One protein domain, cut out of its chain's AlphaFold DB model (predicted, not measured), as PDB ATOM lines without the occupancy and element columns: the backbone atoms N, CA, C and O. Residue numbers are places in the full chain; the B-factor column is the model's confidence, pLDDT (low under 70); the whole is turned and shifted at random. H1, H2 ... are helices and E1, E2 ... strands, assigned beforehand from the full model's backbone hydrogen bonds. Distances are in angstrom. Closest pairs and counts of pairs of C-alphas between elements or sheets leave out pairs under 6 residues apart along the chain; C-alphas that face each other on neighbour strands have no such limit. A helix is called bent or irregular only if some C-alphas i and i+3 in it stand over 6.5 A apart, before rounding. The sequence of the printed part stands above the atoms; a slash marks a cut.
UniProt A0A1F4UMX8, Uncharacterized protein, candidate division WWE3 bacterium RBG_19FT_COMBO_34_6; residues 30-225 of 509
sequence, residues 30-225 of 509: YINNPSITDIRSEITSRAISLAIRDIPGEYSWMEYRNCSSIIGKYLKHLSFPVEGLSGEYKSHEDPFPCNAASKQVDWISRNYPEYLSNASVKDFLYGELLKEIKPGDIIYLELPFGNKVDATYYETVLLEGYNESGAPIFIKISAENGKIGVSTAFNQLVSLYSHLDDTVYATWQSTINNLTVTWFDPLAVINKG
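What this domain is: This is residues 30 to 225 of the 509 residues of an uncharacterized protein of candidate division WWE3 bacterium RBG_19FT_COMBO_34_6 (UniProt A0A1F4UMX8). One strongly twisted sheet of six strands has three longer helices, H1, H2 and H3, over one face and two short helices, H4 and H5, over the other. H6 only grazes the sheet with its residues 204 to 208, and H7, which ends shortly before the last printed residue, is not on the sheet. The printed part has 196 residues, with seven named helices and six named strands in the order H1 H2 H3 E1 H4 E2 E3 E4 E5 H5 H6 E6 H7. The sheet's order is E1 E6 E2 E3 E4 E5, all antiparallel, and the class is mixed, helices and strands. The whole is compact, with a radius of gyration of the C-alphas of 16.1 A and spans of 44 by 43 by 35 A.

How they stand to each other: H1, residues 39 to 53, touches H2, residues 67 to 77, with its residues 47 to 52 alone; the closest C-alphas, of Ala 51 and Lys 73, are 4.8 A apart, at a steep tilt of 66 degrees, opposite ways. H3, residues 98 to 111, touches H2 with its residues 98 to 101 alone, the closest C-alphas, of Ser 68 and Ala 101, being 5.4 A apart; the tilt is steep, 44 degrees, the same way. H1 and H3 are apart. These three lie on the same face of the sheet, at heights over the sheet of 9.3, 9.8 and 9.3 A. E1, residues 116 to 120, is an edge strand, and its antiparallel neighbour is E6, residues 212 to 216, with N 117 and O 215 at 2.9 A. H4, residues 121 to 125, is on the opposite face, over E6. E2, residues 138 to 144, is antiparallel to E6, with N 140 and O 214 at 2.8 A. E1, H4 and E2 form a split strand-helix-strand unit, two strands running the same way with E6 between them, and its crossover is right-handed. E2, E3 at residues 152 to 162, E4 at 168 to 172 and E5 at 182 to 185 make a meander of hairpins, each strand the antiparallel neighbour of the one before; N 139 and O 157, N 169 and O 161, and N 184 and O 170 stand at 2.8, 2.8 and 2.7 A. H1 and H2 lie over E3. H5, residues 186 to 191, is on the same face as H4, over E5, and only just stands up from the sheet, rising 42 degrees. H6, residues 199 to 208, is near E2. H7, residues 218 to 223, is close to H2 but not clearly touching, with the C-alphas of Leu 75 and Pro 218, the closest, 7.6 A apart. Every O i to N i+4 pair is within hydrogen-bond range in H1, H2, H3, H4, H5 and H7; in H6 2 of 6 are, beside 2 of 7 O i to N i+3 pairs.

Where its parts are: H1 begins at C-alpha 39, (12.225, 50.180, 39.390), and is 21.6 A long from first to last C-alpha; H2 is 15.7 A and H3 19.8 A. E3, the longest strand, runs 29.7 A from C-alpha 152 at (-9.714, 41.746, 13.435), and E2 runs 19.4 A. H6 is irregular: C-alphas 200 and 203 are 8.7 A apart. H7 ends at C-alpha 223, (16.584, 54.873, 28.181).

The domain as a whole: The two C-alphas farthest apart, of Val 200 and Gly 225, are 48.5 A apart. The printed part has no cut. The long links are H1 to H2, H2 to H3 and H4 to E2. Mean pLDDT of the printed part is 70.7, and 81 residues are under 70, among them residues 30 to 39, 76 to 99 and 194 to 209.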
ATOM      1  N   TYR A  30      -4.583  53.314  45.639       33.47
ATOM      2  CA  TYR A  30      -3.690  52.667  44.667       33.47
ATOM      3  C   TYR A  30      -2.294  52.349  45.234       33.47
ATOM      4  O   TYR A  30      -1.454  51.811  44.525       33.47
ATOM      5  N   ILE A  31      -2.031  52.685  46.504       36.75
ATOM      6  CA  ILE A  31      -0.711  52.515  47.142       36.75
ATOM      7  C   ILE A  31      -0.617  51.202  47.949       36.75
ATOM      8  O   ILE A  31       0.469  50.813  48.362       36.75
ATOM      9  N   ASN A  32      -1.718  50.466  48.141       33.47
ATOM     10  CA  ASN A  32      -1.705  49.251  48.959       33.47
ATOM     11  C   ASN A  32      -1.888  47.980  48.111       33.47
ATOM     12  O   ASN A  32      -3.012  47.627  47.757       33.47
ATOM     13  N   ASN A  33      -0.751  47.297  47.910       41.97
ATOM     14  CA  ASN A  33      -0.444  46.036  47.208       41.97
ATOM     15  C   ASN A  33      -0.104  46.190  45.716       41.97
ATOM     16  O   ASN A  33      -0.993  46.562  44.955       41.97
ATOM     17  N   PRO A  34       1.133  45.855  45.272       41.19
ATOM     18  CA  PRO A  34       1.936  44.691  45.693       41.19
ATOM     19  C   PRO A  34       3.417  45.017  46.013       41.19
ATOM     20  O   PRO A  34       3.841  46.168  45.969       41.19
ATOM     21  N   SER A  35       4.224  44.000  46.332       47.50
ATOM     22  CA  SER A  35       5.688  44.090  46.393       47.50
ATOM     23  C   SER A  35       6.280  44.512  45.037       47.50
ATOM     24  O   SER A  35       6.618  43.676  44.201       47.50
ATOM     25  N   ILE A  36       6.406  45.817  44.810       49.94
ATOM     26  CA  ILE A  36       7.122  46.384  43.667       49.94
ATOM     27  C   ILE A  36       8.619  46.196  43.944       49.94
ATOM     28  O   ILE A  36       9.220  46.962  44.692       49.94
ATOM     29  N   THR A  37       9.210  45.114  43.433       54.59
ATOM     30  CA  THR A  37      10.623  44.778  43.693       54.59
ATOM     31  C   THR A  37      11.598  45.375  42.684       54.59
ATOM     32  O   THR A  37      12.803  45.313  42.918       54.59
ATOM     33  N   ASP A  38      11.116  45.952  41.580       68.38
ATOM     34  CA  ASP A  38      11.969  46.565  40.565       68.38
ATOM     35  C   ASP A  38      11.477  47.949  40.120       68.38
ATOM     36  O   ASP A  38      10.294  48.293  40.189       68.38
ATOM     37  N   ILE A  39      12.434  48.762  39.679       66.69
ATOM     38  CA  ILE A  39      12.225  50.180  39.390       66.69
ATOM     39  C   ILE A  39      11.349  50.373  38.144       66.69
ATOM     40  O   ILE A  39      10.603  51.351  38.073       66.69
ATOM     41  N   ARG A  40      11.349  49.433  37.185       77.25
ATOM     42  CA  ARG A  40      10.482  49.540  36.001       77.25
ATOM     43  C   ARG A  40       9.017  49.442  36.392       77.25
ATOM     44  O   ARG A  40       8.213  50.220  35.878       77.25
ATOM     45  N   SER A  41       8.674  48.546  37.314       78.19
ATOM     46  CA  SER A  41       7.315  48.456  37.847       78.19
ATOM     47  C   SER A  41       6.882  49.727  38.571       78.19
ATOM     48  O   SER A  41       5.775  50.203  38.345       78.19
ATOM     49  N   GLU A  42       7.759  50.349  39.361       71.50
ATOM     50  CA  GLU A  42       7.435  51.602  40.053       71.50
ATOM     51  C   GLU A  42       7.124  52.745  39.072       71.50
ATOM     52  O   GLU A  42       6.099  53.424  39.187       71.50
ATOM     53  N   ILE A  43       7.985  52.931  38.070       66.44
ATOM     54  CA  ILE A  43       7.808  53.926  37.003       66.44
ATOM     55  C   ILE A  43       6.485  53.694  36.276       66.44
ATOM     56  O   ILE A  43       5.706  54.623  36.038       66.44
ATOM     57  N   THR A  44       6.242  52.432  35.944       80.94
ATOM     58  CA  THR A  44       5.084  51.993  35.188       80.94
ATOM     59  C   THR A  44       3.793  52.240  35.963       80.94
ATOM     60  O   THR A  44       2.915  52.938  35.454       80.94
ATOM     61  N   SER A  45       3.697  51.786  37.217       78.38
ATOM     62  CA  SER A  45       2.536  52.018  38.087       78.38
ATOM     63  C   SER A  45       2.231  53.506  38.268       78.38
ATOM     64  O   SER A  45       1.066  53.920  38.220       78.38
ATOM     65  N   ARG A  46       3.262  54.349  38.423       69.81
ATOM     66  CA  ARG A  46       3.073  55.802  38.541       69.81
ATOM     67  C   ARG A  46       2.529  56.403  37.239       69.81
ATOM     68  O   ARG A  46       1.544  57.142  37.281       69.81
ATOM     69  N   ALA A  47       3.111  56.075  36.083       70.12
ATOM     70  CA  ALA A  47       2.652  56.580  34.785       70.12
ATOM     71  C   ALA A  47       1.221  56.119  34.449       70.12
ATOM     72  O   ALA A  47       0.410  56.917  33.974       70.12
ATOM     73  N   ILE A  48       0.874  54.870  34.771       80.00
ATOM     74  CA  ILE A  48      -0.485  54.329  34.637       80.00
ATOM     75  C   ILE A  48      -1.464  55.063  35.546       80.00
ATOM     76  O   ILE A  48      -2.541  55.460  35.103       80.00
ATOM     77  N   SER A  49      -1.091  55.294  36.804       74.25
ATOM     78  CA  SER A  49      -1.936  56.019  37.754       74.25
ATOM     79  C   SER A  49      -2.290  57.417  37.245       74.25
ATOM     80  O   SER A  49      -3.409  57.887  37.453       74.25
ATOM     81  N   LEU A  50      -1.365  58.090  36.552       67.81
ATOM     82  CA  LEU A  50      -1.649  59.365  35.891       67.81
ATOM     83  C   LEU A  50      -2.533  59.192  34.655       67.81
ATOM     84  O   LEU A  50      -3.504  59.933  34.507       67.81
ATOM     85  N   ALA A  51      -2.259  58.182  33.828       75.75
ATOM     86  CA  ALA A  51      -3.051  57.882  32.640       75.75
ATOM     87  C   ALA A  51      -4.530  57.627  32.974       75.75
ATOM     88  O   ALA A  51      -5.412  58.155  32.300       75.75
ATOM     89  N   ILE A  52      -4.801  56.883  34.051       76.06
ATOM     90  CA  ILE A  52      -6.156  56.622  34.557       76.06
ATOM     91  C   ILE A  52      -6.824  57.924  35.025       76.06
ATOM     92  O   ILE A  52      -7.994  58.154  34.731       76.06
ATOM     93  N   ARG A  53      -6.094  58.813  35.716       71.12
ATOM     94  CA  ARG A  53      -6.634  60.115  36.156       71.12
ATOM     95  C   ARG A  53      -6.981  61.042  34.989       71.12
ATOM     96  O   ARG A  53      -7.942  61.797  35.096       71.12
ATOM     97  N   ASP A  54      -6.220  60.983  33.896       65.19
ATOM     98  CA  ASP A  54      -6.452  61.766  32.672       65.19
ATOM     99  C   ASP A  54      -7.689  61.287  31.878       65.19
ATOM    100  O   ASP A  54      -8.126  61.981  30.954       65.19
ATOM    101  N   ILE A  55      -8.261  60.124  32.222       71.50
ATOM    102  CA  ILE A  55      -9.453  59.538  31.592       71.50
ATOM    103  C   ILE A  55     -10.495  59.207  32.676       71.50
ATOM    104  O   ILE A  55     -10.727  58.038  32.984       71.50
ATOM    105  N   PRO A  56     -11.138  60.214  33.293       68.06
ATOM    106  CA  PRO A  56     -12.145  59.960  34.314       68.06
ATOM    107  C   PRO A  56     -13.411  59.338  33.706       68.06
ATOM    108  O   PRO A  56     -13.833  59.705  32.608       68.06
ATOM    109  N   GLY A  57     -14.058  58.447  34.458       70.50
ATOM    110  CA  GLY A  57     -15.350  57.855  34.103       70.50
ATOM    111  C   GLY A  57     -15.278  56.364  33.789       70.50
ATOM    112  O   GLY A  57     -14.339  55.673  34.178       70.50
ATOM    113  N   GLU A  58     -16.311  55.869  33.115       74.62
ATOM    114  CA  GLU A  58     -16.439  54.463  32.727       74.62
ATOM    115  C   GLU A  58     -16.051  54.245  31.265       74.62
ATOM    116  O   GLU A  58     -16.040  55.189  30.470       74.62
ATOM    117  N   TYR A  59     -15.750  53.004  30.896       72.81
ATOM    118  CA  TYR A  59     -15.475  52.643  29.506       72.81
ATOM    119  C   TYR A  59     -16.578  53.149  28.560       72.81
ATOM    120  O   TYR A  59     -17.764  52.927  28.792       72.81
ATOM    121  N   SER A  60     -16.195  53.848  27.491       69.25
ATOM    122  CA  SER A  60     -17.139  54.424  26.531       69.25
ATOM    123  C   SER A  60     -16.498  54.569  25.161       69.25
ATOM    124  O   SER A  60     -15.549  55.333  24.988       69.25
ATOM    125  N   TRP A  61     -17.062  53.878  24.170       67.25
ATOM    126  CA  TRP A  61     -16.679  54.033  22.766       67.25
ATOM    127  C   TRP A  61     -16.960  55.459  22.275       67.25
ATOM    128  O   TRP A  61     -16.098  56.085  21.670       67.25
ATOM    129  N   MET A  62     -18.142  55.999  22.600       64.50
ATOM    130  CA  MET A  62     -18.592  57.324  22.143       64.50
ATOM    131  C   MET A  62     -17.751  58.471  22.702       64.50
ATOM    132  O   MET A  62     -17.595  59.502  22.053       64.50
ATOM    133  N   GLU A  63     -17.227  58.299  23.912       63.06
ATOM    134  CA  GLU A  63     -16.395  59.299  24.581       63.06
ATOM    135  C   GLU A  63     -14.907  58.928  24.542       63.06
ATOM    136  O   GLU A  63     -14.115  59.494  25.292       63.06
ATOM    137  N   TYR A  64     -14.530  57.978  23.676       68.06
ATOM    138  CA  TYR A  64     -13.147  57.563  23.433       68.06
ATOM    139  C   TYR A  64     -12.396  57.157  24.713       68.06
ATOM    140  O   TYR A  64     -11.188  57.351  24.842       68.06
ATOM    141  N   ARG A  65     -13.101  56.558  25.678       72.38
ATOM    142  CA  ARG A  65     -12.534  55.973  26.900       72.38
ATOM    143  C   ARG A  65     -12.391  54.471  26.710       72.38
ATOM    144  O   ARG A  65     -13.253  53.704  27.132       72.38
ATOM    145  N   ASN A  66     -11.326  54.066  26.028       75.50
ATOM    146  CA  ASN A  66     -11.086  52.684  25.617       75.50
ATOM    147  C   ASN A  66      -9.622  52.262  25.849       75.50
ATOM    148  O   ASN A  66      -8.806  53.078  26.282       75.50
ATOM    149  N   CYS A  67      -9.306  50.985  25.603       77.06
ATOM    150  CA  CYS A  67      -7.993  50.404  25.889       77.06
ATOM    151  C   CYS A  67      -6.843  51.195  25.228       77.06
ATOM    152  O   CYS A  67      -5.896  51.575  25.921       77.06
ATOM    153  N   SER A  68      -6.979  51.583  23.953       76.38
ATOM    154  CA  SER A  68      -5.956  52.360  23.238       76.38
ATOM    155  C   SER A  68      -5.794  53.791  23.766       76.38
ATOM    156  O   SER A  68      -4.688  54.336  23.723       76.38
ATOM    157  N   SER A  69      -6.841  54.384  24.348       73.62
ATOM    158  CA  SER A  69      -6.763  55.691  25.009       73.62
ATOM    159  C   SER A  69      -5.934  55.665  26.295       73.62
ATOM    160  O   SER A  69      -5.152  56.594  26.502       73.62
ATOM    161  N   ILE A  70      -6.037  54.627  27.149       78.56
ATOM    162  CA  ILE A  70      -5.129  54.507  28.315       78.56
ATOM    163  C   ILE A  70      -3.690  54.414  27.842       78.56
ATOM    164  O   ILE A  70      -2.846  55.111  28.395       78.56
ATOM    165  N   ILE A  71      -3.412  53.591  26.829       83.50
ATOM    166  CA  ILE A  71      -2.057  53.451  26.290       83.50
ATOM    167  C   ILE A  71      -1.560  54.789  25.746       83.50
ATOM    168  O   ILE A  71      -0.449  55.205  26.065       83.50
ATOM    169  N   GLY A  72      -2.407  55.526  25.023       75.19
ATOM    170  CA  GLY A  72      -2.099  56.880  24.570       75.19
ATOM    171  C   GLY A  72      -1.751  57.825  25.728       75.19
ATOM    172  O   GLY A  72      -0.758  58.547  25.664       75.19
ATOM    173  N   LYS A  73      -2.503  57.799  26.837       74.19
ATOM    174  CA  LYS A  73      -2.171  58.613  28.021       74.19
ATOM    175  C   LYS A  73      -0.934  58.112  28.763       74.19
ATOM    176  O   LYS A  73      -0.157  58.935  29.231       74.19
ATOM    177  N   TYR A  74      -0.725  56.805  28.855       80.75
ATOM    178  CA  TYR A  74       0.469  56.209  29.450       80.75
ATOM    179  C   TYR A  74       1.723  56.647  28.690       80.75
ATOM    180  O   TYR A  74       2.613  57.256  29.281       80.75
ATOM    181  N   LEU A  75       1.734  56.461  27.368       73.94
ATOM    182  CA  LEU A  75       2.803  56.920  26.483       73.94
ATOM    183  C   LEU A  75       2.994  58.438  26.584       73.94
ATOM    184  O   LEU A  75       4.122  58.901  26.720       73.94
ATOM    185  N   LYS A  76       1.910  59.220  26.653       67.00
ATOM    186  CA  LYS A  76       1.977  60.667  26.919       67.00
ATOM    187  C   LYS A  76       2.666  60.984  28.252       67.00
ATOM    188  O   LYS A  76       3.482  61.901  28.297       67.00
ATOM    189  N   HIS A  77       2.350  60.277  29.338       64.56
ATOM    190  CA  HIS A  77       2.985  60.498  30.644       64.56
ATOM    191  C   HIS A  77       4.450  60.066  30.670       64.56
ATOM    192  O   HIS A  77       5.233  60.692  31.383       64.56
ATOM    193  N   LEU A  78       4.818  59.079  29.852       59.91
ATOM    194  CA  LEU A  78       6.203  58.712  29.570       59.91
ATOM    195  C   LEU A  78       6.907  59.653  28.589       59.91
ATOM    196  O   LEU A  78       8.092  59.475  28.334       59.91
ATOM    197  N   SER A  79       6.220  60.666  28.055       55.75
ATOM    198  CA  SER A  79       6.771  61.554  27.019       55.75
ATOM    199  C   SER A  79       7.091  60.850  25.694       55.75
ATOM    200  O   SER A  79       7.861  61.362  24.887       55.75
ATOM    201  N   PHE A  80       6.500  59.682  25.456       61.03
ATOM    202  CA  PHE A  80       6.714  58.895  24.255       61.03
ATOM    203  C   PHE A  80       5.803  59.403  23.120       61.03
ATOM    204  O   PHE A  80       4.576  59.398  23.271       61.03
ATOM    205  N   PRO A  81       6.359  59.847  21.980       58.28
ATOM    206  CA  PRO A  81       5.572  60.276  20.841       58.28
ATOM    207  C   PRO A  81       5.017  59.047  20.128       58.28
ATOM    208  O   PRO A  81       5.770  58.150  19.775       58.28
ATOM    209  N   VAL A  82       3.711  59.001  19.898       63.75
ATOM    210  CA  VAL A  82       3.099  58.000  19.022       63.75
ATOM    211  C   VAL A  82       1.927  58.631  18.272       63.75
ATOM    212  O   VAL A  82       1.277  59.556  18.767       63.75
ATOM    213  N   GLU A  83       1.649  58.172  17.057       62.28
ATOM    214  CA  GLU A  83       0.402  58.533  16.382       62.28
ATOM    215  C   GLU A  83      -0.798  57.988  17.182       62.28
ATOM    216  O   GLU A  83      -0.727  56.918  17.784       62.28
ATOM    217  N   GLY A  84      -1.903  58.735  17.250       57.69
ATOM    218  CA  GLY A  84      -3.085  58.308  18.014       57.69
ATOM    219  C   GLY A  84      -2.993  58.483  19.540       57.69
ATOM    220  O   GLY A  84      -3.806  57.903  20.259       57.69
ATOM    221  N   LEU A  85      -2.066  59.304  20.055       54.94
ATOM    222  CA  LEU A  85      -1.929  59.636  21.493       54.94
ATOM    223  C   LEU A  85      -3.200  60.197  22.152       54.94
ATOM    224  O   LEU A  85      -3.385  60.080  23.365       54.94
ATOM    225  N   SER A  86      -4.064  60.857  21.380       50.06
ATOM    226  CA  SER A  86      -5.333  61.390  21.876       50.06
ATOM    227  C   SER A  86      -6.362  60.295  22.160       50.06
ATOM    228  O   SER A  86      -7.308  60.569  22.891       50.06
ATOM    229  N   GLY A  87      -6.217  59.099  21.573       46.28
ATOM    230  CA  GLY A  87      -7.308  58.125  21.467       46.28
ATOM    231  C   GLY A  87      -8.488  58.624  20.614       46.28
ATOM    232  O   GLY A  87      -9.495  57.935  20.482       46.28
ATOM    233  N   GLU A  88      -8.369  59.821  20.027       45.28
ATOM    234  CA  GLU A  88      -9.437  60.564  19.361       45.28
ATOM    235  C   GLU A  88      -9.023  60.890  17.923       45.28
ATOM    236  O   GLU A  88      -8.061  61.633  17.707       45.28
ATOM    237  N   TYR A  89      -9.802  60.434  16.942       44.59
ATOM    238  CA  TYR A  89      -9.834  61.040  15.611       44.59
ATOM    239  C   TYR A  89     -11.269  61.447  15.285       44.59
ATOM    240  O   TYR A  89     -12.121  60.613  15.009       44.59
ATOM    241  N   LYS A  90     -11.526  62.760  15.271       40.44
ATOM    242  CA  LYS A  90     -12.823  63.341  14.874       40.44
ATOM    243  C   LYS A  90     -13.160  63.157  13.389       40.44
ATOM    244  O   LYS A  90     -14.266  63.490  12.985       40.44
ATOM    245  N   SER A  91     -12.203  62.721  12.567       39.44
ATOM    246  CA  SER A  91     -12.292  62.796  11.105       39.44
ATOM    247  C   SER A  91     -12.570  61.470  10.402       39.44
ATOM    248  O   SER A  91     -12.482  61.441   9.178       39.44
ATOM    249  N   HIS A  92     -12.859  60.374  11.108       38.75
ATOM    250  CA  HIS A  92     -13.262  59.118  10.466       38.75
ATOM    251  C   HIS A  92     -14.640  58.686  10.955       38.75
ATOM    252  O   HIS A  92     -14.929  58.718  12.147       38.75
ATOM    253  N   GLU A  93     -15.469  58.249  10.009       37.88
ATOM    254  CA  GLU A  93     -16.777  57.609  10.204       37.88
ATOM    255  C   GLU A  93     -16.680  56.229  10.886       37.88
ATOM    256  O   GLU A  93     -17.648  55.474  10.890       37.88
ATOM    257  N   ASP A  94     -15.525  55.892  11.466       39.47
ATOM    258  CA  ASP A  94     -15.282  54.618  12.125       39.47
ATOM    259  C   ASP A  94     -15.054  54.836  13.633       39.47
ATOM    260  O   ASP A  94     -13.955  55.215  14.050       39.47
ATOM    261  N   PRO A  95     -16.092  54.649  14.472       41.56
ATOM    262  CA  PRO A  95     -16.037  54.868  15.916       41.56
ATOM    263  C   PRO A  95     -15.265  53.773  16.672       41.56
ATOM    264  O   PRO A  95     -15.331  53.720  17.903       41.56
ATOM    265  N   PHE A  96     -14.557  52.877  15.974       50.66
ATOM    266  CA  PHE A  96     -13.864  51.761  16.602       50.66
ATOM    267  C   PHE A  96     -12.426  52.130  17.105       50.66
ATOM    268  O   PHE A  96     -11.561  52.476  16.299       50.66
ATOM    269  N   PRO A  97     -12.111  51.994  18.421       51.03
ATOM    270  CA  PRO A  97     -10.795  52.054  19.078       51.03
ATOM    271  C   PRO A  97      -9.661  51.324  18.368       51.03
ATOM    272  O   PRO A  97      -8.494  51.655  18.593       51.03
ATOM    273  N   CYS A  98     -10.012  50.342  17.535       56.97
ATOM    274  CA  CYS A  98      -9.120  49.535  16.714       56.97
ATOM    275  C   CYS A  98      -8.188  50.423  15.888       56.97
ATOM    276  O   CYS A  98      -6.994  50.163  15.809       56.97
ATOM    277  N   ASN A  99      -8.715  51.524  15.346       63.88
ATOM    278  CA  ASN A  99      -7.967  52.391  14.443       63.88
ATOM    279  C   ASN A  99      -6.815  53.126  15.157       63.88
ATOM    280  O   ASN A  99      -5.761  53.352  14.572       63.88
ATOM    281  N   ALA A 100      -6.985  53.473  16.438       70.44
ATOM    282  CA  ALA A 100      -5.927  54.118  17.215       70.44
ATOM    283  C   ALA A 100      -4.811  53.132  17.582       70.44
ATOM    284  O   ALA A 100      -3.640  53.467  17.429       70.44
ATOM    285  N   ALA A 101      -5.156  51.913  18.009       77.50
ATOM    286  CA  ALA A 101      -4.169  50.877  18.308       77.50
ATOM    287  C   ALA A 101      -3.390  50.444  17.053       77.50
ATOM    288  O   ALA A 101      -2.164  50.413  17.098       77.50
ATOM    289  N   SER A 102      -4.066  50.215  15.918       75.94
ATOM    290  CA  SER A 102      -3.395  49.894  14.649       75.94
ATOM    291  C   SER A 102      -2.421  50.994  14.229       75.94
ATOM    292  O   SER A 102      -1.272  50.710  13.915       75.94
ATOM    293  N   LYS A 103      -2.827  52.270  14.312       73.12
ATOM    294  CA  LYS A 103      -1.934  53.401  14.011       73.12
ATOM    295  C   LYS A 103      -0.755  53.503  14.970       73.12
ATOM    296  O   LYS A 103       0.339  53.849  14.534       73.12
ATOM    297  N   GLN A 104      -0.956  53.207  16.255       76.69
ATOM    298  CA  GLN A 104       0.145  53.147  17.217       76.69
ATOM    299  C   GLN A 104       1.146  52.063  16.810       76.69
ATOM    300  O   GLN A 104       2.332  52.364  16.713       76.69
ATOM    301  N   VAL A 105       0.681  50.849  16.498       83.19
ATOM    302  CA  VAL A 105       1.534  49.744  16.029       83.19
ATOM    303  C   VAL A 105       2.247  50.106  14.725       83.19
ATOM    304  O   VAL A 105       3.464  49.969  14.651       83.19
ATOM    305  N   ASP A 106       1.545  50.647  13.727       78.19
ATOM    306  CA  ASP A 106       2.129  51.060  12.443       78.19
ATOM    307  C   ASP A 106       3.169  52.170  12.611       78.19
ATOM    308  O   ASP A 106       4.204  52.203  11.938       78.19
ATOM    309  N   TRP A 107       2.897  53.129  13.496       76.69
ATOM    310  CA  TRP A 107       3.846  54.181  13.817       76.69
ATOM    311  C   TRP A 107       5.062  53.594  14.534       76.69
ATOM    312  O   TRP A 107       6.183  53.854  14.107       76.69
ATOM    313  N   ILE A 108       4.877  52.763  15.561       80.81
ATOM    314  CA  ILE A 108       5.981  52.142  16.302       80.81
ATOM    315  C   ILE A 108       6.808  51.241  15.379       80.81
ATOM    316  O   ILE A 108       8.025  51.339  15.396       80.81
ATOM    317  N   SER A 109       6.190  50.444  14.511       80.94
ATOM    318  CA  SER A 109       6.880  49.566  13.556       80.94
ATOM    319  C   SER A 109       7.748  50.347  12.564       80.94
ATOM    320  O   SER A 109       8.896  49.988  12.313       80.94
ATOM    321  N   ARG A 110       7.251  51.479  12.048       73.25
ATOM    322  CA  ARG A 110       8.031  52.351  11.151       73.25
ATOM    323  C   ARG A 110       9.173  53.072  11.860       73.25
ATOM    324  O   ARG A 110      10.169  53.408  11.226       73.25
ATOM    325  N   ASN A 111       9.000  53.387  13.142       63.81
ATOM    326  CA  ASN A 111       9.896  54.279  13.867       63.81
ATOM    327  C   ASN A 111      10.896  53.523  14.761       63.81
ATOM    328  O   ASN A 111      12.058  53.905  14.810       63.81
ATOM    329  N   TYR A 112      10.478  52.466  15.440       77.31
ATOM    330  CA  TYR A 112      11.258  51.714  16.426       77.31
ATOM    331  C   TYR A 112      11.120  50.195  16.223       77.31
ATOM    332  O   TYR A 112      10.787  49.485  17.178       77.31
ATOM    333  N   PRO A 113      11.352  49.674  15.000       81.00
ATOM    334  CA  PRO A 113      11.188  48.249  14.708       81.00
ATOM    335  C   PRO A 113      12.056  47.353  15.599       81.00
ATOM    336  O   PRO A 113      11.684  46.221  15.878       81.00
ATOM    337  N   GLU A 114      13.194  47.848  16.088       81.94
ATOM    338  CA  GLU A 114      14.125  47.110  16.942       81.94
ATOM    339  C   GLU A 114      13.671  46.958  18.406       81.94
ATOM    340  O   GLU A 114      14.292  46.210  19.161       81.94
ATOM    341  N   TYR A 115      12.611  47.662  18.815       85.00
ATOM    342  CA  TYR A 115      11.979  47.536  20.139       85.00
ATOM    343  C   TYR A 115      10.575  46.941  20.058       85.00
ATOM    344  O   TYR A 115       9.869  46.879  21.065       85.00
ATOM    345  N   LEU A 116      10.170  46.535  18.857       89.62
ATOM    346  CA  LEU A 116       8.910  45.879  18.583       89.62
ATOM    347  C   LEU A 116       9.171  44.386  18.405       89.62
ATOM    348  O   LEU A 116      10.072  43.986  17.671       89.62
ATOM    349  N   SER A 117       8.374  43.559  19.062       93.50
ATOM    350  CA  SER A 117       8.427  42.107  18.906       93.50
ATOM    351  C   SER A 117       7.055  41.578  18.522       93.50
ATOM    352  O   SER A 117       6.040  42.134  18.937       93.50
ATOM    353  N   ASN A 118       7.035  40.521  17.710       92.38
ATOM    354  CA  ASN A 118       5.820  39.896  17.200       92.38
ATOM    355  C   ASN A 118       5.885  38.385  17.423       92.38
ATOM    356  O   ASN A 118       6.925  37.772  17.178       92.38
ATOM    357  N   ALA A 119       4.774  37.788  17.835       90.94
ATOM    358  CA  ALA A 119       4.610  36.341  17.973       90.94
ATOM    359  C   ALA A 119       3.153  35.940  17.698       90.94
ATOM    360  O   ALA A 119       2.314  36.795  17.404       90.94
ATOM    361  N   SER A 120       2.826  34.650  17.797       86.69
ATOM    362  CA  SER A 120       1.427  34.223  17.732       86.69
ATOM    363  C   SER A 120       0.694  34.606  19.019       86.69
ATOM    364  O   SER A 120       1.225  34.434  20.118       86.69
ATOM    365  N   VAL A 121      -0.563  35.053  18.906       84.00
ATOM    366  CA  VAL A 121      -1.443  35.251  20.078       84.00
ATOM    367  C   VAL A 121      -1.522  33.983  20.928       84.00
ATOM    368  O   VAL A 121      -1.580  34.056  22.153       84.00
ATOM    369  N   LYS A 122      -1.456  32.814  20.287       82.75
ATOM    370  CA  LYS A 122      -1.427  31.513  20.950       82.75
ATOM    371  C   LYS A 122      -0.296  31.408  21.981       82.75
ATOM    372  O   LYS A 122      -0.541  31.010  23.119       82.75
ATOM    373  N   ASP A 123       0.913  31.812  21.605       85.06
ATOM    374  CA  ASP A 123       2.105  31.718  22.455       85.06
ATOM    375  C   ASP A 123       1.983  32.653  23.670       85.06
ATOM    376  O   ASP A 123       2.400  32.312  24.782       85.06
ATOM    377  N   PHE A 124       1.336  33.812  23.490       87.25
ATOM    378  CA  PHE A 124       0.983  34.691  24.604       87.25
ATOM    379  C   PHE A 124      -0.033  34.038  25.538       87.25
ATOM    380  O   PHE A 124       0.194  34.025  26.743       87.25
ATOM    381  N   LEU A 125      -1.128  33.473  25.014       83.94
ATOM    382  CA  LEU A 125      -2.200  32.884  25.829       83.94
ATOM    383  C   LEU A 125      -1.734  31.661  26.637       83.94
ATOM    384  O   LEU A 125      -2.176  31.483  27.771       83.94
ATOM    385  N   TYR A 126      -0.801  30.862  26.110       84.31
ATOM    386  CA  TYR A 126      -0.178  29.759  26.858       84.31
ATOM    387  C   TYR A 126       0.939  30.205  27.812       84.31
ATOM    388  O   TYR A 126       1.485  29.388  28.554       84.31
ATOM    389  N   GLY A 127       1.259  31.500  27.840       83.81
ATOM    390  CA  GLY A 127       2.248  32.082  28.743       83.81
ATOM    391  C   GLY A 127       3.702  31.840  28.333       83.81
ATOM    392  O   GLY A 127       4.605  32.131  29.117       83.81
ATOM    393  N   GLU A 128       3.955  31.347  27.117       87.12
ATOM    394  CA  GLU A 128       5.306  31.042  26.624       87.12
ATOM    395  C   GLU A 128       6.171  32.307  26.494       87.12
ATOM    396  O   GLU A 128       7.390  32.263  26.697       87.12
ATOM    397  N   LEU A 129       5.522  33.447  26.236       87.31
ATOM    398  CA  LEU A 129       6.157  34.753  26.048       87.31
ATOM    399  C   LEU A 129       6.379  35.538  27.352       87.31
ATOM    400  O   LEU A 129       7.052  36.564  27.338       87.31
ATOM    401  N   LEU A 130       5.862  35.087  28.504       84.44
ATOM    402  CA  LEU A 130       5.905  35.876  29.751       84.44
ATOM    403  C   LEU A 130       7.320  36.197  30.248       84.44
ATOM    404  O   LEU A 130       7.516  37.182  30.951       84.44
ATOM    405  N   LYS A 131       8.301  35.367  29.887       83.75
ATOM    406  CA  LYS A 131       9.723  35.585  30.199       83.75
ATOM    407  C   LYS A 131      10.365  36.699  29.358       83.75
ATOM    408  O   LYS A 131      11.460  37.146  29.686       83.75
ATOM    409  N   GLU A 132       9.732  37.081  28.252       86.06
ATOM    410  CA  GLU A 132      10.252  38.037  27.264       86.06
ATOM    411  C   GLU A 132       9.662  39.437  27.463       86.06
ATOM    412  O   GLU A 132      10.288  40.425  27.080       86.06
ATOM    413  N   ILE A 133       8.495  39.511  28.108       88.25
ATOM    414  CA  ILE A 133       7.767  40.745  28.406       88.25
ATOM    415  C   ILE A 133       8.232  41.298  29.756       88.25
ATOM    416  O   ILE A 133       8.380  40.561  30.735       88.25
ATOM    417  N   LYS A 134       8.446  42.612  29.818       89.31
ATOM    418  CA  LYS A 134       8.948  43.326  30.997       89.31
ATOM    419  C   LYS A 134       7.937  44.352  31.508       89.31
ATOM    420  O   LYS A 134       7.099  44.825  30.739       89.31
ATOM    421  N   PRO A 135       8.007  44.752  32.790       88.62
ATOM    422  CA  PRO A 135       7.188  45.848  33.288       88.62
ATOM    423  C   PRO A 135       7.360  47.107  32.433       88.62
ATOM    424  O   PRO A 135       8.488  47.485  32.102       88.62
ATOM    425  N   GLY A 136       6.243  47.730  32.070       86.75
ATOM    426  CA  GLY A 136       6.163  48.874  31.163       86.75
ATOM    427  C   GLY A 136       5.937  48.515  29.695       86.75
ATOM    428  O   GLY A 136       5.631  49.408  28.905       86.75
ATOM    429  N   ASP A 137       6.034  47.236  29.328       92.56
ATOM    430  CA  ASP A 137       5.725  46.802  27.971       92.56
ATOM    431  C   ASP A 137       4.231  46.959  27.686       92.56
ATOM    432  O   ASP A 137       3.362  46.637  28.508       92.56
ATOM    433  N   ILE A 138       3.943  47.444  26.482       92.94
ATOM    434  CA  ILE A 138       2.596  47.538  25.930       92.94
ATOM    435  C   ILE A 138       2.395  46.341  25.016       92.94
ATOM    436  O   ILE A 138       3.201  46.116  24.116       92.94
ATOM    437  N   ILE A 139       1.313  45.601  25.225       92.62
ATOM    438  CA  ILE A 139       0.951  44.415  24.460       92.62
ATOM    439  C   ILE A 139      -0.310  44.723  23.650       92.62
ATOM    440  O   ILE A 139      -1.352  45.077  24.204       92.62
ATOM    441  N   TYR A 140      -0.201  44.564  22.337       90.50
ATOM    442  CA  TYR A 140      -1.263  44.671  21.349       90.50
ATOM    443  C   TYR A 140      -1.657  43.253  20.923       90.50
ATOM    444  O   TYR A 140      -0.875  42.543  20.292       90.50
ATOM    445  N   LEU A 141      -2.857  42.828  21.301       87.12
ATOM    446  CA  LEU A 141      -3.409  41.516  20.981       87.12
ATOM    447  C   LEU A 141      -4.355  41.661  19.797       87.12
ATOM    448  O   LEU A 141      -5.401  42.300  19.929       87.12
ATOM    449  N   GLU A 142      -4.004  41.074  18.658       84.62
ATOM    450  CA  GLU A 142      -4.927  40.978  17.535       84.62
ATOM    451  C   GLU A 142      -6.002  39.929  17.844       84.62
ATOM    452  O   GLU A 142      -5.707  38.771  18.137       84.62
ATOM    453  N   LEU A 143      -7.265  40.337  17.810       78.62
ATOM    454  CA  LEU A 143      -8.409  39.525  18.196       78.62
ATOM    455  C   LEU A 143      -9.480  39.516  17.104       78.62
ATOM    456  O   LEU A 143      -9.654  40.499  16.381       78.62
ATOM    457  N   PRO A 144     -10.246  38.425  16.998       72.94
ATOM    458  CA  PRO A 144     -11.321  38.309  16.026       72.94
ATOM    459  C   PRO A 144     -12.516  39.219  16.346       72.94
ATOM    460  O   PRO A 144     -13.007  39.242  17.474       72.94
ATOM    461  N   PHE A 145     -13.044  39.936  15.351       65.88
ATOM    462  CA  PHE A 145     -14.214  40.800  15.504       65.88
ATOM    463  C   PHE A 145     -15.520  40.087  15.108       65.88
ATOM    464  O   PHE A 145     -15.856  39.920  13.930       65.88
ATOM    465  N   GLY A 146     -16.319  39.724  16.114       61.12
ATOM    466  CA  GLY A 146     -17.624  39.088  15.917       61.12
ATOM    467  C   GLY A 146     -17.523  37.732  15.208       61.12
ATOM    468  O   GLY A 146     -16.546  37.016  15.358       61.12
ATOM    469  N   ASN A 147     -18.539  37.367  14.417       54.41
ATOM    470  CA  ASN A 147     -18.585  36.088  13.685       54.41
ATOM    471  C   ASN A 147     -17.922  36.146  12.286       54.41
ATOM    472  O   ASN A 147     -18.161  35.261  11.464       54.41
ATOM    473  N   LYS A 148     -17.152  37.198  11.964       51.47
ATOM    474  CA  LYS A 148     -16.551  37.394  10.634       51.47
ATOM    475  C   LYS A 148     -15.069  37.027  10.645       51.47
ATOM    476  O   LYS A 148     -14.281  37.725  11.265       51.47
ATOM    477  N   VAL A 149     -14.708  35.990   9.891       51.38
ATOM    478  CA  VAL A 149     -13.357  35.396   9.842       51.38
ATOM    479  C   VAL A 149     -12.252  36.393   9.436       51.38
ATOM    480  O   VAL A 149     -11.116  36.222   9.864       51.38
ATOM    481  N   ASP A 150     -12.589  37.455   8.694       56.62
ATOM    482  CA  ASP A 150     -11.615  38.405   8.120       56.62
ATOM    483  C   ASP A 150     -11.566  39.774   8.825       56.62
ATOM    484  O   ASP A 150     -10.889  40.688   8.359       56.62
ATOM    485  N   ALA A 151     -12.324  39.962   9.907       58.94
ATOM    486  CA  ALA A 151     -12.316  41.215  10.656       58.94
ATOM    487  C   ALA A 151     -11.566  41.011  11.973       58.94
ATOM    488  O   ALA A 151     -11.991  40.202  12.798       58.94
ATOM    489  N   THR A 152     -10.480  41.754  12.184       71.44
ATOM    490  CA  THR A 152      -9.714  41.746  13.435       71.44
ATOM    491  C   THR A 152      -9.717  43.121  14.100       71.44
ATOM    492  O   THR A 152      -9.979  44.148  13.470       71.44
ATOM    493  N   TYR A 153      -9.485  43.141  15.410       72.06
ATOM    494  CA  TYR A 153      -9.260  44.351  16.190       72.06
ATOM    495  C   TYR A 153      -8.099  44.166  17.158       72.06
ATOM    496  O   TYR A 153      -7.741  43.043  17.486       72.06
ATOM    497  N   TYR A 154      -7.541  45.271  17.652       78.81
ATOM    498  CA  TYR A 154      -6.532  45.229  18.704       78.81
ATOM    499  C   TYR A 154      -7.149  45.490  20.073       78.81
ATOM    500  O   TYR A 154      -7.744  46.545  20.304       78.81
ATOM    501  N   GLU A 155      -6.933  44.557  20.993       82.00
ATOM    502  CA  GLU A 155      -7.009  44.827  22.424       82.00
ATOM    503  C   GLU A 155      -5.621  45.240  22.917       82.00
ATOM    504  O   GLU A 155      -4.607  44.693  22.485       82.00
ATOM    505  N   THR A 156      -5.563  46.215  23.821       85.94
ATOM    506  CA  THR A 156      -4.291  46.680  24.383       85.94
ATOM    507  C   THR A 156      -4.250  46.488  25.888       85.94
ATOM    508  O   THR A 156      -5.179  46.863  26.607       85.94
ATOM    509  N   VAL A 157      -3.156  45.899  26.362       89.19
ATOM    510  CA  VAL A 157      -2.874  45.691  27.784       89.19
ATOM    511  C   VAL A 157      -1.444  46.104  28.092       89.19
ATOM    512  O   VAL A 157      -0.598  46.177  27.205       89.19
ATOM    513  N   LEU A 158      -1.171  46.399  29.355       90.25
ATOM    514  CA  LEU A 158       0.127  46.898  29.794       90.25
ATOM    515  C   LEU A 158       0.611  46.072  30.982       90.25
ATOM    516  O   LEU A 158      -0.135  45.909  31.947       90.25
ATOM    517  N   LEU A 159       1.834  45.539  30.929       91.00
ATOM    518  CA  LEU A 159       2.418  44.818  32.063       91.00
ATOM    519  C   LEU A 159       2.869  45.817  33.138       91.00
ATOM    520  O   LEU A 159       3.884  46.489  32.983       91.00
ATOM    521  N   GLU A 160       2.123  45.927  34.235       88.19
ATOM    522  CA  GLU A 160       2.453  46.840  35.335       88.19
ATOM    523  C   GLU A 160       3.655  46.339  36.139       88.19
ATOM    524  O   GLU A 160       4.564  47.098  36.479       88.19
ATOM    525  N   GLY A 161       3.676  45.042  36.430       86.62
ATOM    526  CA  GLY A 161       4.693  44.440  37.275       86.62
ATOM    527  C   GLY A 161       4.357  43.021  37.675       86.62
ATOM    528  O   GLY A 161       3.616  42.326  36.982       86.62
ATOM    529  N   TYR A 162       4.888  42.603  38.819       83.56
ATOM    530  CA  TYR A 162       4.684  41.268  39.367       83.56
ATOM    531  C   TYR A 162       4.093  41.353  40.777       83.56
ATOM    532  O   TYR A 162       4.357  42.292  41.527       83.56
ATOM    533  N   ASN A 163       3.263  40.377  41.142       80.62
ATOM    534  CA  ASN A 163       2.753  40.246  42.504       80.62
ATOM    535  C   ASN A 163       3.804  39.610  43.441       80.62
ATOM    536  O   ASN A 163       4.876  39.201  43.002       80.62
ATOM    537  N   GLU A 164       3.468  39.446  44.724       73.38
ATOM    538  CA  GLU A 164       4.357  38.831  45.732       73.38
ATOM    539  C   GLU A 164       4.801  37.399  45.394       73.38
ATOM    540  O   GLU A 164       5.849  36.946  45.846       73.38
ATOM    541  N   SER A 165       4.026  36.683  44.575       75.00
ATOM    542  CA  SER A 165       4.374  35.343  44.081       75.00
ATOM    543  C   SER A 165       5.194  35.353  42.783       75.00
ATOM    544  O   SER A 165       5.472  34.289  42.236       75.00
ATOM    545  N   GLY A 166       5.560  36.531  42.266       74.19
ATOM    546  CA  GLY A 166       6.262  36.696  40.990       74.19
ATOM    547  C   GLY A 166       5.370  36.541  39.753       74.19
ATOM    548  O   GLY A 166       5.879  36.455  38.639       74.19
ATOM    549  N   ALA A 167       4.044  36.493  39.913       82.19
ATOM    550  CA  ALA A 167       3.116  36.370  38.795       82.19
ATOM    551  C   ALA A 167       2.816  37.747  38.170       82.19
ATOM    552  O   ALA A 167       2.614  38.711  38.917       82.19
ATOM    553  N   PRO A 168       2.747  37.854  36.830       86.25
ATOM    554  CA  PRO A 168       2.584  39.137  36.157       86.25
ATOM    555  C   PRO A 168       1.184  39.738  36.351       86.25
ATOM    556  O   PRO A 168       0.162  39.040  36.292       86.25
ATOM    557  N   ILE A 169       1.163  41.053  36.570       88.12
ATOM    558  CA  ILE A 169      -0.020  41.893  36.758       88.12
ATOM    559  C   ILE A 169      -0.158  42.813  35.549       88.12
ATOM    560  O   ILE A 169       0.699  43.654  35.290       88.12
ATOM    561  N   PHE A 170      -1.272  42.686  34.841       88.06
ATOM    562  CA  PHE A 170      -1.585  43.501  33.677       88.06
ATOM    563  C   PHE A 170      -2.623  44.560  34.018       88.06
ATOM    564  O   PHE A 170      -3.586  44.295  34.733       88.06
ATOM    565  N   ILE A 171      -2.475  45.741  33.440       85.44
ATOM    566  CA  ILE A 171      -3.487  46.787  33.456       85.44
ATOM    567  C   ILE A 171      -4.243  46.732  32.135       85.44
ATOM    568  O   ILE A 171      -3.649  46.794  31.056       85.44
ATOM    569  N   LYS A 172      -5.570  46.634  32.232       78.31
ATOM    570  CA  LYS A 172      -6.484  46.668  31.085       78.31
ATOM    571  C   LYS A 172      -7.637  47.639  31.333       78.31
ATOM    572  O   LYS A 172      -7.975  47.929  32.483       78.31
ATOM    573  N   ILE A 173      -8.308  48.084  30.273       70.81
ATOM    574  CA  ILE A 173      -9.664  48.636  30.405       70.81
ATOM    575  C   ILE A 173     -10.655  47.560  30.018       70.81
ATOM    576  O   ILE A 173     -10.543  46.977  28.951       70.81
ATOM    577  N   SER A 174     -11.640  47.309  30.874       61.97
ATOM    578  CA  SER A 174     -12.671  46.315  30.599       61.97
ATOM    579  C   SER A 174     -13.982  46.997  30.239       61.97
ATOM    580  O   SER A 174     -14.555  47.706  31.068       61.97
ATOM    581  N   ALA A 175     -14.485  46.717  29.034       58.06
ATOM    582  CA  ALA A 175     -15.857  47.048  28.655       58.06
ATOM    583  C   ALA A 175     -16.881  46.346  29.566       58.06
ATOM    584  O   ALA A 175     -17.882  46.943  29.946       58.06
ATOM    585  N   GLU A 176     -16.593  45.103  29.964       56.50
ATOM    586  CA  GLU A 176     -17.480  44.252  30.770       56.50
ATOM    587  C   GLU A 176     -17.692  44.787  32.190       56.50
ATOM    588  O   GLU A 176     -18.796  44.721  32.721       56.50
ATOM    589  N   ASN A 177     -16.645  45.350  32.798       56.69
ATOM    590  CA  ASN A 177     -16.705  45.860  34.169       56.69
ATOM    591  C   ASN A 177     -16.922  47.377  34.244       56.69
ATOM    592  O   ASN A 177     -16.948  47.918  35.348       56.69
ATOM    593  N   GLY A 178     -16.981  48.072  33.101       58.69
ATOM    594  CA  GLY A 178     -17.086  49.534  33.015       58.69
ATOM    595  C   GLY A 178     -15.906  50.303  33.624       58.69
ATOM    596  O   GLY A 178     -15.915  51.528  33.631       58.69
ATOM    597  N   LYS A 179     -14.874  49.620  34.136       65.69
ATOM    598  CA  LYS A 179     -13.776  50.220  34.906       65.69
ATOM    599  C   LYS A 179     -12.526  50.432  34.060       65.69
ATOM    600  O   LYS A 179     -12.086  49.548  33.322       65.69
ATOM    601  N   ILE A 180     -11.932  51.605  34.247       64.12
ATOM    602  CA  ILE A 180     -10.670  52.054  33.656       64.12
ATOM    603  C   ILE A 180      -9.515  51.611  34.565       64.12
ATOM    604  O   ILE A 180      -9.543  51.875  35.765       64.12
ATOM    605  N   GLY A 181      -8.514  50.933  33.992       60.12
ATOM    606  CA  GLY A 181      -7.279  50.566  34.692       60.12
ATOM    607  C   GLY A 181      -7.422  49.413  35.688       60.12
ATOM    608  O   GLY A 181      -7.020  49.532  36.835       60.12
ATOM    609  N   VAL A 182      -8.031  48.299  35.285       72.62
ATOM    610  CA  VAL A 182      -8.200  47.129  36.158       72.62
ATOM    611  C   VAL A 182      -6.911  46.307  36.187       72.62
ATOM    612  O   VAL A 182      -6.565  45.684  35.179       72.62
ATOM    613  N   SER A 183      -6.246  46.251  37.345       81.06
ATOM    614  CA  SER A 183      -5.161  45.295  37.605       81.06
ATOM    615  C   SER A 183      -5.710  43.872  37.540       81.06
ATOM    616  O   SER A 183      -6.620  43.498  38.280       81.06
ATOM    617  N   THR A 184      -5.178  43.091  36.612       80.81
ATOM    618  CA  THR A 184      -5.660  41.766  36.238       80.81
ATOM    619  C   THR A 184      -4.473  40.812  36.244       80.81
ATOM    620  O   THR A 184      -3.482  41.041  35.553       80.81
ATOM    621  N   ALA A 185      -4.558  39.736  37.023       85.62
ATOM    622  CA  ALA A 185      -3.539  38.690  36.981       85.62
ATOM    623  C   ALA A 185      -3.560  37.982  35.616       85.62
ATOM    624  O   ALA A 185      -4.613  37.870  34.989       85.62
ATOM    625  N   PHE A 186      -2.421  37.462  35.159       85.69
ATOM    626  CA  PHE A 186      -2.328  36.821  33.841       85.69
ATOM    627  C   PHE A 186      -3.374  35.725  33.588       85.69
ATOM    628  O   PHE A 186      -4.020  35.718  32.549       85.69
ATOM    629  N   ASN A 187      -3.607  34.837  34.554       81.88
ATOM    630  CA  ASN A 187      -4.626  33.791  34.436       81.88
ATOM    631  C   ASN A 187      -6.045  34.362  34.256       81.88
ATOM    632  O   ASN A 187      -6.841  33.812  33.498       81.88
ATOM    633  N   GLN A 188      -6.357  35.476  34.920       81.75
ATOM    634  CA  GLN A 188      -7.625  36.183  34.753       81.75
ATOM    635  C   GLN A 188      -7.702  36.859  33.383       81.75
ATOM    636  O   GLN A 188      -8.756  36.828  32.757       81.75
ATOM    637  N   LEU A 189      -6.594  37.428  32.897       82.06
ATOM    638  CA  LEU A 189      -6.511  38.010  31.559       82.06
ATOM    639  C   LEU A 189      -6.768  36.942  30.488       82.06
ATOM    640  O   LEU A 189      -7.665  37.111  29.670       82.06
ATOM    641  N   VAL A 190      -6.052  35.817  30.542       82.12
ATOM    642  CA  VAL A 190      -6.207  34.699  29.595       82.12
ATOM    643  C   VAL A 190      -7.604  34.089  29.666       82.12
ATOM    644  O   VAL A 190      -8.159  33.736  28.631       82.12
ATOM    645  N   SER A 191      -8.223  34.019  30.852       78.81
ATOM    646  CA  SER A 191      -9.575  33.458  30.988       78.81
ATOM    647  C   SER A 191     -10.645  34.217  30.196       78.81
ATOM    648  O   SER A 191     -11.644  33.626  29.809       78.81
ATOM    649  N   LEU A 192     -10.428  35.499  29.884       74.56
ATOM    650  CA  LEU A 192     -11.326  36.259  29.004       74.56
ATOM    651  C   LEU A 192     -11.317  35.712  27.581       74.56
ATOM    652  O   LEU A 192     -12.305  35.823  26.865       74.56
ATOM    653  N   TYR A 193     -10.194  35.129  27.180       75.25
ATOM    654  CA  TYR A 193      -9.937  34.612  25.847       75.25
ATOM    655  C   TYR A 193     -10.033  33.086  25.800       75.25
ATOM    656  O   TYR A 193      -9.744  32.498  24.767       75.25
ATOM    657  N   SER A 194     -10.474  32.421  26.877       67.69
ATOM    658  CA  SER A 194     -10.593  30.956  26.902       67.69
ATOM    659  C   SER A 194     -11.600  30.431  25.876       67.69
ATOM    660  O   SER A 194     -11.446  29.324  25.377       67.69
ATOM    661  N   HIS A 195     -12.591  31.247  25.504       63.19
ATOM    662  CA  HIS A 195     -13.544  30.943  24.434       63.19
ATOM    663  C   HIS A 195     -12.886  30.837  23.046       63.19
ATOM    664  O   HIS A 195     -13.492  30.286  22.129       63.19
ATOM    665  N   LEU A 196     -11.659  31.346  22.880       60.88
ATOM    666  CA  LEU A 196     -10.854  31.150  21.673       60.88
ATOM    667  C   LEU A 196     -10.273  29.724  21.591       60.88
ATOM    668  O   LEU A 196      -9.930  29.282  20.498       60.88
ATOM    669  N   ASP A 197     -10.189  28.999  22.713       53.16
ATOM    670  CA  ASP A 197      -9.725  27.602  22.791       53.16
ATOM    671  C   ASP A 197     -10.896  26.590  22.744       53.16
ATOM    672  O   ASP A 197     -10.704  25.384  22.572       53.16
ATOM    673  N   ASP A 198     -12.146  27.064  22.850       49.69
ATOM    674  CA  ASP A 198     -13.329  26.205  22.815       49.69
ATOM    675  C   ASP A 198     -13.693  25.761  21.385       49.69
ATOM    676  O   ASP A 198     -13.904  26.547  20.459       49.69
ATOM    677  N   THR A 199     -13.883  24.446  21.239       43.59
ATOM    678  CA  THR A 199     -14.306  23.714  20.022       43.59
ATOM    679  C   THR A 199     -15.563  24.230  19.293       43.59
ATOM    680  O   THR A 199     -15.855  23.766  18.190       43.59
ATOM    681  N   VAL A 200     -16.292  25.207  19.843       42.38
ATOM    682  CA  VAL A 200     -17.456  25.856  19.203       42.38
ATOM    683  C   VAL A 200     -17.050  26.653  17.950       42.38
ATOM    684  O   VAL A 200     -17.889  26.952  17.101       42.38
ATOM    685  N   TYR A 201     -15.755  26.912  17.767       48.88
ATOM    686  CA  TYR A 201     -15.230  27.741  16.690       48.88
ATOM    687  C   TYR A 201     -14.043  27.090  15.958       48.88
ATOM    688  O   TYR A 201     -13.017  27.722  15.728       48.88
ATOM    689  N   ALA A 202     -14.189  25.836  15.511       46.28
ATOM    690  CA  ALA A 202     -13.191  25.135  14.682       46.28
ATOM    691  C   ALA A 202     -12.719  25.934  13.439       46.28
ATOM    692  O   ALA A 202     -11.600  25.752  12.966       46.28
ATOM    693  N   THR A 203     -13.535  26.865  12.934       50.44
ATOM    694  CA  THR A 203     -13.170  27.820  11.873       50.44
ATOM    695  C   THR A 203     -12.094  28.823  12.307       50.44
ATOM    696  O   THR A 203     -11.230  29.174  11.509       50.44
ATOM    697  N   TRP A 204     -12.092  29.237  13.575       51.97
ATOM    698  CA  TRP A 204     -11.183  30.246  14.122       51.97
ATOM    699  C   TRP A 204      -9.875  29.672  14.645       51.97
ATOM    700  O   TRP A 204      -8.918  30.417  14.795       51.97
ATOM    701  N   GLN A 205      -9.780  28.362  14.872       55.00
ATOM    702  CA  GLN A 205      -8.522  27.739  15.294       55.00
ATOM    703  C   GLN A 205      -7.421  27.914  14.230       55.00
ATOM    704  O   GLN A 205      -6.251  28.078  14.563       55.00
ATOM    705  N   SER A 206      -7.805  27.960  12.946       56.06
ATOM    706  CA  SER A 206      -6.909  28.348  11.847       56.06
ATOM    707  C   SER A 206      -6.571  29.845  11.854       56.06
ATOM    708  O   SER A 206      -5.430  30.209  11.593       56.06
ATOM    709  N   THR A 207      -7.533  30.698  12.220       60.22
ATOM    710  CA  THR A 207      -7.376  32.155  12.323       60.22
ATOM    711  C   THR A 207      -6.476  32.551  13.488       60.22
ATOM    712  O   THR A 207      -5.591  33.363  13.288       60.22
ATOM    713  N   ILE A 208      -6.616  31.941  14.671       61.84
ATOM    714  CA  ILE A 208      -5.799  32.229  15.866       61.84
ATOM    715  C   ILE A 208      -4.323  31.919  15.621       61.84
ATOM    716  O   ILE A 208      -3.463  32.680  16.052       61.84
ATOM    717  N   ASN A 209      -4.020  30.853  14.873       63.25
ATOM    718  CA  ASN A 209      -2.645  30.566  14.455       63.25
ATOM    719  C   ASN A 209      -2.061  31.668  13.545       63.25
ATOM    720  O   ASN A 209      -0.842  31.755  13.425       63.25
ATOM    721  N   ASN A 210      -2.911  32.503  12.937       71.69
ATOM    722  CA  ASN A 210      -2.530  33.633  12.092       71.69
ATOM    723  C   ASN A 210      -2.661  34.997  12.800       71.69
ATOM    724  O   ASN A 210      -2.238  35.996  12.224       71.69
ATOM    725  N   LEU A 211      -3.239  35.056  14.008       81.62
ATOM    726  CA  LEU A 211      -3.350  36.296  14.782       81.62
ATOM    727  C   LEU A 211      -2.021  36.613  15.459       81.62
ATOM    728  O   LEU A 211      -1.372  35.735  16.046       81.62
ATOM    729  N   THR A 212      -1.653  37.889  15.419       87.12
ATOM    730  CA  THR A 212      -0.373  38.359  15.949       87.12
ATOM    731  C   THR A 212      -0.544  39.016  17.317       87.12
ATOM    732  O   THR A 212      -1.459  39.804  17.553       87.12
ATOM    733  N   VAL A 213       0.356  38.693  18.242       89.88
ATOM    734  CA  VAL A 213       0.611  39.526  19.417       89.88
ATOM    735  C   VAL A 213       1.844  40.365  19.138       89.88
ATOM    736  O   VAL A 213       2.887  39.839  18.745       89.88
ATOM    737  N   THR A 214       1.723  41.665  19.362       92.31
ATOM    738  CA  THR A 214       2.820  42.616  19.228       92.31
ATOM    739  C   THR A 214       3.096  43.224  20.591       92.31
ATOM    740  O   THR A 214       2.166  43.694  21.240       92.31
ATOM    741  N   TRP A 215       4.348  43.257  21.044       93.75
ATOM    742  CA  TRP A 215       4.706  43.999  22.254       93.75
ATOM    743  C   TRP A 215       5.845  44.979  22.017       93.75
ATOM    744  O   TRP A 215       6.720  44.769  21.175       93.75
ATOM    745  N   PHE A 216       5.778  46.084  22.751       92.44
ATOM    746  CA  PHE A 216       6.643  47.242  22.601       92.44
ATOM    747  C   PHE A 216       7.160  47.706  23.964       92.44
ATOM    748  O   PHE A 216       6.359  47.893  24.881       92.44
ATOM    749  N   ASP A 217       8.475  47.935  24.076       90.25
ATOM    750  CA  ASP A 217       9.137  48.438  25.292       90.25
ATOM    751  C   ASP A 217       9.442  49.950  25.171       90.25
ATOM    752  O   ASP A 217      10.544  50.332  24.752       90.25
ATOM    753  N   PRO A 218       8.502  50.850  25.535       78.00
ATOM    754  CA  PRO A 218       8.724  52.294  25.462       78.00
ATOM    755  C   PRO A 218       9.846  52.766  26.390       78.00
ATOM    756  O   PRO A 218      10.557  53.717  26.058       78.00
ATOM    757  N   LEU A 219      10.032  52.112  27.540       74.31
ATOM    758  CA  LEU A 219      11.042  52.498  28.522       74.31
ATOM    759  C   LEU A 219      12.457  52.214  28.006       74.31
ATOM    760  O   LEU A 219      13.349  53.033  28.210       74.31
ATOM    761  N   ALA A 220      12.668  51.118  27.271       77.31
ATOM    762  CA  ALA A 220      13.950  50.861  26.616       77.31
ATOM    763  C   ALA A 220      14.283  51.917  25.554       77.31
ATOM    764  O   ALA A 220      15.434  52.354  25.475       77.31
ATOM    765  N   VAL A 221      13.298  52.369  24.767       68.00
ATOM    766  CA  VAL A 221      13.514  53.442  23.778       68.00
ATOM    767  C   VAL A 221      13.916  54.747  24.461       68.00
ATOM    768  O   VAL A 221      14.855  55.412  24.014       68.00
ATOM    769  N   ILE A 222      13.222  55.103  25.547       60.75
ATOM    770  CA  ILE A 222      13.514  56.300  26.346       60.75
ATOM    771  C   ILE A 222      14.929  56.208  26.926       60.75
ATOM    772  O   ILE A 222      15.728  57.122  26.720       60.75
ATOM    773  N   ASN A 223      15.279  55.078  27.548       58.81
ATOM    774  CA  ASN A 223      16.584  54.873  28.181       58.81
ATOM    775  C   ASN A 223      17.752  54.923  27.184       58.81
ATOM    776  O   ASN A 223      18.835  55.386  27.531       58.81
ATOM    777  N   LYS A 224      17.560  54.499  25.925       56.78
ATOM    778  CA  LYS A 224      18.618  54.594  24.901       56.78
ATOM    779  C   LYS A 224      18.882  56.029  24.423       56.78
ATOM    780  O   LYS A 224      19.868  56.251  23.722       56.78
ATOM    781  N   GLY A 225      18.004  56.993  24.724       49.72
ATOM    782  CA  GLY A 225      18.154  58.397  24.317       49.72
ATOM    783  C   GLY A 225      18.167  58.632  22.796       49.72
ATOM    784  O   GLY A 225      18.534  59.711  22.339       49.72
TER     785      GLY A 225